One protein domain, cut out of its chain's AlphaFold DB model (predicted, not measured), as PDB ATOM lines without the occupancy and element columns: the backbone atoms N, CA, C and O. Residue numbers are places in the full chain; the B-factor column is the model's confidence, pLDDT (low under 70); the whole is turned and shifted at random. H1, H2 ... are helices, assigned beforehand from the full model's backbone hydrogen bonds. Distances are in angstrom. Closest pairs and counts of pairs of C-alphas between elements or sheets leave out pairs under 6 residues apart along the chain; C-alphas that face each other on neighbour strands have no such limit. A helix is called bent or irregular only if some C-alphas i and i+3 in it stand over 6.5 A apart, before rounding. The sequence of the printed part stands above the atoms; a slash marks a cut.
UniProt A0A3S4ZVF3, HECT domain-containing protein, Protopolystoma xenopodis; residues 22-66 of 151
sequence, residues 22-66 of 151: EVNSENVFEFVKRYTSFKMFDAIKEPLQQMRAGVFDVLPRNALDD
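AT A GLANCE: This is residues 22 to 66 of the 151 residues of the protein "HECT domain-containing protein" of Protopolystoma xenopodis (UniProt A0A3S4ZVF3). Two helices follow each other end to end in one long, bent line, with no second layer packed on them. A short tail, residues 22 to 27, leads into H1, and beyond H2 the last residues, 59 to 66, fold back from its far end. You have 45 printed residues with two named helices, H1 then H2, and no named strand; the class is all helix. The whole is an extended rod, with a radius of gyration of the C-alphas of 16.5 A and spans of 48 by 22 by 8 A.

HOW THE PARTS SIT: Begin with H1, residues 28 to 40, and go on to H2, residues 42 to 58; Phe 41 alone makes the tight link between them. The two helices meet only through their link and are near each other, with 6 pairs of C-alphas within 10 A. Residues 24 to 30, of which 28 to 30 belong to H1, stand free. Residues 33 to 52, of which 33 to 40 belong to H1 and 42 to 52 to H2, also stand free. In H1 every O i to N i+4 pair is within hydrogen-bond range; in H2 10 of 13 are.

IN THESE COORDINATES: Find C-alpha 28 at (22.155, 11.728, 228.196); from there H1 runs 17.9 A to C-alpha 40 at (37.497, 18.525, 234.520). H2 runs 25.3 A from Asp 42 to C-alpha 58 at (55.312, 36.323, 239.968). Look near its beginning, where it is irregular: C-alphas 43 and 46 are 8.1 A apart. Near residue 49 it has a kink of 26 degrees.

THE WHOLE: The two C-alphas farthest apart are those of Ser 25 and Val 58, at 48.3 A. The printed part has no cut. Its mean pLDDT is 91.0, and no printed residue is under 70.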
ATOM      1  N   GLU A  22      16.712   9.399 236.376       85.00
ATOM      2  CA  GLU A  22      17.316   8.388 235.510       85.00
ATOM      3  C   GLU A  22      17.828   8.994 234.197       85.00
ATOM      4  O   GLU A  22      17.206   9.881 233.604       85.00
ATOM      5  N   VAL A  23      18.966   8.489 233.717       88.00
ATOM      6  CA  VAL A  23      19.542   8.902 232.435       88.00
ATOM      7  C   VAL A  23      18.836   8.161 231.296       88.00
ATOM      8  O   VAL A  23      18.805   6.934 231.270       88.00
ATOM      9  N   ASN A  24      18.289   8.906 230.341       90.62
ATOM     10  CA  ASN A  24      17.576   8.416 229.168       90.62
ATOM     11  C   ASN A  24      18.142   9.043 227.879       90.62
ATOM     12  O   ASN A  24      19.000   9.928 227.917       90.62
ATOM     13  N   SER A  25      17.655   8.601 226.718       89.75
ATOM     14  CA  SER A  25      18.140   9.067 225.409       89.75
ATOM     15  C   SER A  25      17.983  10.576 225.176       89.75
ATOM     16  O   SER A  25      18.688  11.130 224.337       89.75
ATOM     17  N   GLU A  26      17.088  11.248 225.902       89.75
ATOM     18  CA  GLU A  26      16.839  12.688 225.773       89.75
ATOM     19  C   GLU A  26      17.763  13.519 226.676       89.75
ATOM     20  O   GLU A  26      18.194  14.604 226.290       89.75
ATOM     21  N   ASN A  27      18.113  13.013 227.865       88.94
ATOM     22  CA  ASN A  27      18.910  13.744 228.857       88.94
ATOM     23  C   ASN A  27      20.396  13.334 228.900       88.94
ATOM     24  O   ASN A  27      21.197  14.018 229.543       88.94
ATOM     25  N   VAL A  28      20.784  12.264 228.196       91.19
ATOM     26  CA  VAL A  28      22.155  11.728 228.196       91.19
ATOM     27  C   VAL A  28      23.197  12.778 227.816       91.19
ATOM     28  O   VAL A  28      24.266  12.834 228.421       91.19
ATOM     29  N   PHE A  29      22.883  13.662 226.867       91.94
ATOM     30  CA  PHE A  29      23.804  14.715 226.442       91.94
ATOM     31  C   PHE A  29      24.102  15.704 227.576       91.94
ATOM     32  O   PHE A  29      25.259  16.034 227.845       91.94
ATOM     33  N   GLU A  30      23.059  16.139 228.278       89.56
ATOM     34  CA  GLU A  30      23.186  17.076 229.392       89.56
ATOM     35  C   GLU A  30      23.869  16.418 230.597       89.56
ATOM     36  O   GLU A  30      24.714  17.037 231.247       89.56
ATOM     37  N   PHE A  31      23.572  15.140 230.854       89.75
ATOM     38  CA  PHE A  31      24.263  14.351 231.867       89.75
ATOM     39  C   PHE A  31      25.769  14.280 231.590       89.75
ATOM     40  O   PHE A  31      26.566  14.636 232.459       89.75
ATOM     41  N   VAL A  32      26.167  13.885 230.374       91.56
ATOM     42  CA  VAL A  32      27.583  13.782 229.983       91.56
ATOM     43  C   VAL A  32      28.272  15.133 230.122       91.56
ATOM     44  O   VAL A  32      29.329  15.209 230.741       91.56
ATOM     45  N   LYS A  33      27.657  16.211 229.628       90.94
ATOM     46  CA  LYS A  33      28.201  17.570 229.730       90.94
ATOM     47  C   LYS A  33      28.441  18.004 231.180       90.94
ATOM     48  O   LYS A  33      29.474  18.599 231.490       90.94
ATOM     49  N   ARG A  34      27.499  17.729 232.085       88.38
ATOM     50  CA  ARG A  34      27.641  18.071 233.511       88.38
ATOM     51  C   ARG A  34      28.679  17.201 234.197       88.38
ATOM     52  O   ARG A  34      29.473  17.704 234.986       88.38
ATOM     53  N   TYR A  35      28.697  15.914 233.874       89.50
ATOM     54  CA  TYR A  35      29.661  14.975 234.422       89.50
ATOM     55  C   TYR A  35      31.096  15.344 234.032       89.50
ATOM     56  O   TYR A  35      31.979  15.383 234.890       89.50
ATOM     57  N   THR A  36      31.328  15.673 232.757       91.06
ATOM     58  CA  THR A  36      32.645  16.119 232.288       91.06
ATOM     59  C   THR A  36      33.041  17.444 232.925       91.06
ATOM     60  O   THR A  36      34.164  17.551 233.407       91.06
ATOM     61  N   SER A  37      32.121  18.409 233.027       88.25
ATOM     62  CA  SER A  37      32.376  19.692 233.704       88.25
ATOM     63  C   SER A  37      32.810  19.494 235.160       88.25
ATOM     64  O   SER A  37      33.814  20.061 235.589       88.25
ATOM     65  N   PHE A  38      32.122  18.610 235.890       89.06
ATOM     66  CA  PHE A  38      32.489  18.283 237.265       89.06
ATOM     67  C   PHE A  38      33.895  17.673 237.347       89.06
ATOM     68  O   PHE A  38      34.732  18.117 238.132       89.06
ATOM     69  N   LYS A  39      34.171  16.662 236.516       88.00
ATOM     70  CA  LYS A  39      35.456  15.951 236.517       88.00
ATOM     71  C   LYS A  39      36.633  16.827 236.088       88.00
ATOM     72  O   LYS A  39      37.720  16.659 236.630       88.00
ATOM     73  N   MET A  40      36.432  17.711 235.114       88.31
ATOM     74  CA  MET A  40      37.497  18.525 234.520       88.31
ATOM     75  C   MET A  40      37.739  19.838 235.262       88.31
ATOM     76  O   MET A  40      38.843  20.368 235.185       88.31
ATOM     77  N   PHE A  41      36.738  20.377 235.962       88.25
ATOM     78  CA  PHE A  41      36.849  21.682 236.610       88.25
ATOM     79  C   PHE A  41      36.512  21.631 238.097       88.25
ATOM     80  O   PHE A  41      37.379  21.914 238.922       88.25
ATOM     81  N   ASP A  42      35.285  21.256 238.464       88.25
ATOM     82  CA  ASP A  42      34.816  21.408 239.849       88.25
ATOM     83  C   ASP A  42      35.617  20.559 240.844       88.25
ATOM     84  O   ASP A  42      35.975  21.043 241.917       88.25
ATOM     85  N   ALA A  43      35.973  19.329 240.463       88.88
ATOM     86  CA  ALA A  43      36.758  18.419 241.293       88.88
ATOM     87  C   ALA A  43      38.177  18.933 241.604       88.88
ATOM     88  O   ALA A  43      38.776  18.512 242.590       88.88
ATOM     89  N   ILE A  44      38.715  19.836 240.778       90.69
ATOM     90  CA  ILE A  44      40.079  20.376 240.902       90.69
ATOM     91  C   ILE A  44      40.102  21.902 241.071       90.69
ATOM     92  O   ILE A  44      41.154  22.533 240.961       90.69
ATOM     93  N   LYS A  45      38.949  22.511 241.357       92.44
ATOM     94  CA  LYS A  45      38.766  23.967 241.360       92.44
ATOM     95  C   LYS A  45      39.668  24.687 242.357       92.44
ATOM     96  O   LYS A  45      40.266  25.702 242.015       92.44
ATOM     97  N   GLU A  46      39.764  24.173 243.578       93.56
ATOM     98  CA  GLU A  46      40.591  24.771 244.629       93.56
ATOM     99  C   GLU A  46      42.095  24.714 244.281       93.56
ATOM    100  O   GLU A  46      42.721  25.777 244.251       93.56
ATOM    101  N   PRO A  47      42.674  23.557 243.892       94.50
ATOM    102  CA  PRO A  47      44.038  23.502 243.363       94.50
ATOM    103  C   PRO A  47      44.294  24.459 242.189       94.50
ATOM    104  O   PRO A  47      45.313  25.149 242.172       94.50
ATOM    105  N   LEU A  48      43.361  24.556 241.233       92.88
ATOM    106  CA  LEU A  48      43.489  25.471 240.094       92.88
ATOM    107  C   LEU A  48      43.520  26.944 240.527       92.88
ATOM    108  O   LEU A  48      44.276  27.735 239.963       92.88
ATOM    109  N   GLN A  49      42.727  27.326 241.531       94.19
ATOM    110  CA  GLN A  49      42.731  28.688 242.070       94.19
ATOM    111  C   GLN A  49      44.057  29.029 242.753       94.19
ATOM    112  O   GLN A  49      44.578  30.122 242.531       94.19
ATOM    113  N   GLN A  50      44.619  28.099 243.529       96.31
ATOM    114  CA  GLN A  50      45.919  28.288 244.179       96.31
ATOM    115  C   GLN A  50      47.057  28.364 243.157       96.31
ATOM    116  O   GLN A  50      47.912  29.241 243.248       96.31
ATOM    117  N   MET A  51      47.028  27.515 242.126       93.50
ATOM    118  CA  MET A  51      47.982  27.582 241.018       93.50
ATOM    119  C   MET A  51      47.901  28.935 240.298       93.50
ATOM    120  O   MET A  51      48.926  29.570 240.060       93.50
ATOM    121  N   ARG A  52      46.686  29.421 240.009       91.25
ATOM    122  CA  ARG A  52      46.480  30.742 239.398       91.25
ATOM    123  C   ARG A  52      47.017  31.869 240.281       91.25
ATOM    124  O   ARG A  52      47.603  32.810 239.754       91.25
ATOM    125  N   ALA A  53      46.802  31.795 241.595       93.81
ATOM    126  CA  ALA A  53      47.330  32.776 242.538       93.81
ATOM    127  C   ALA A  53      48.865  32.803 242.497       93.81
ATOM    128  O   ALA A  53      49.432  33.856 242.228       93.81
ATOM    129  N   GLY A  54      49.519  31.643 242.611       95.06
ATOM    130  CA  GLY A  54      50.981  31.555 242.569       95.06
ATOM    131  C   GLY A  54      51.598  32.052 241.255       95.06
ATOM    132  O   GLY A  54      52.653  32.681 241.272       95.06
ATOM    133  N   VAL A  55      50.934  31.842 240.111       93.81
ATOM    134  CA  VAL A  55      51.393  32.390 238.821       93.81
ATOM    135  C   VAL A  55      51.357  33.924 238.819       93.81
ATOM    136  O   VAL A  55      52.319  34.557 238.383       93.81
ATOM    137  N   PHE A  56      50.286  34.535 239.335       94.44
ATOM    138  CA  PHE A  56      50.138  35.997 239.385       94.44
ATOM    139  C   PHE A  56      50.857  36.676 240.561       94.44
ATOM    140  O   PHE A  56      50.915  37.905 240.603       94.44
ATOM    141  N   ASP A  57      51.425  35.911 241.493       95.25
ATOM    142  CA  ASP A  57      52.370  36.441 242.483       95.25
ATOM    143  C   ASP A  57      53.733  36.766 241.843       95.25
ATOM    144  O   ASP A  57      54.475  37.608 242.347       95.25
ATOM    145  N   VAL A  58      54.056  36.123 240.713       96.19
ATOM    146  CA  VAL A  58      55.312  36.323 239.968       96.19
ATOM    147  C   VAL A  58      55.101  37.160 238.706       96.19
ATOM    148  O   VAL A  58      55.955  37.971 238.347       96.19
ATOM    149  N   LEU A  59      53.974  36.965 238.018       93.50
ATOM    150  CA  LEU A  59      53.650  37.638 236.762       93.50
ATOM    151  C   LEU A  59      52.589  38.727 236.963       93.50
ATOM    152  O   LEU A  59      51.654  38.542 237.745       93.50
ATOM    153  N   PRO A  60      52.657  39.848 236.225       93.38
ATOM    154  CA  PRO A  60      51.598  40.846 236.270       93.38
ATOM    155  C   PRO A  60      50.286  40.263 235.721       93.38
ATOM    156  O   PRO A  60      50.286  39.377 234.866       93.38
ATOM    157  N   ARG A  61      49.142  40.760 236.212       87.75
ATOM    158  CA  ARG A  61      47.816  40.168 235.928       87.75
ATOM    159  C   ARG A  61      47.433  40.133 234.448       87.75
ATOM    160  O   ARG A  61      46.616  39.306 234.079       87.75
ATOM    161  N   ASN A  62      48.036  41.000 233.643       90.62
ATOM    162  CA  ASN A  62      47.829  41.100 232.203       90.62
ATOM    163  C   ASN A  62      48.846  40.298 231.372       90.62
ATOM    164  O   ASN A  62      48.787  40.324 230.150       90.62
ATOM    165  N   ALA A  63      49.803  39.604 232.001       88.06
ATOM    166  CA  ALA A  63      50.844  38.857 231.285       88.06
ATOM    167  C   ALA A  63      50.294  37.705 230.437       88.06
ATOM    168  O   ALA A  63      50.974  37.244 229.525       88.06
ATOM    169  N   LEU A  64      49.101  37.217 230.784       87.69
ATOM    170  CA  LEU A  64      48.443  36.100 230.114       87.69
ATOM    171  C   LEU A  64      47.204  36.532 229.320       87.69
ATOM    172  O   LEU A  64      46.466  35.669 228.844       87.69
ATOM    173  N   ASP A  65      46.961  37.840 229.201       89.94
ATOM    174  CA  ASP A  65      45.864  38.351 228.385       89.94
ATOM    175  C   ASP A  65      46.130  38.010 226.909       89.94
ATOM    176  O   ASP A  65      47.278  37.935 226.469       89.94
ATOM    177  N   ASP A  66      45.062  37.751 226.156       91.50
ATOM    178  CA  ASP A  66      45.078  37.368 224.735       91.50
ATOM    179  C   ASP A  66      45.793  36.045 224.378       91.50
ATOM    180  O   ASP A  66      45.772  35.645 223.212       91.50
TER     181      ASP A  66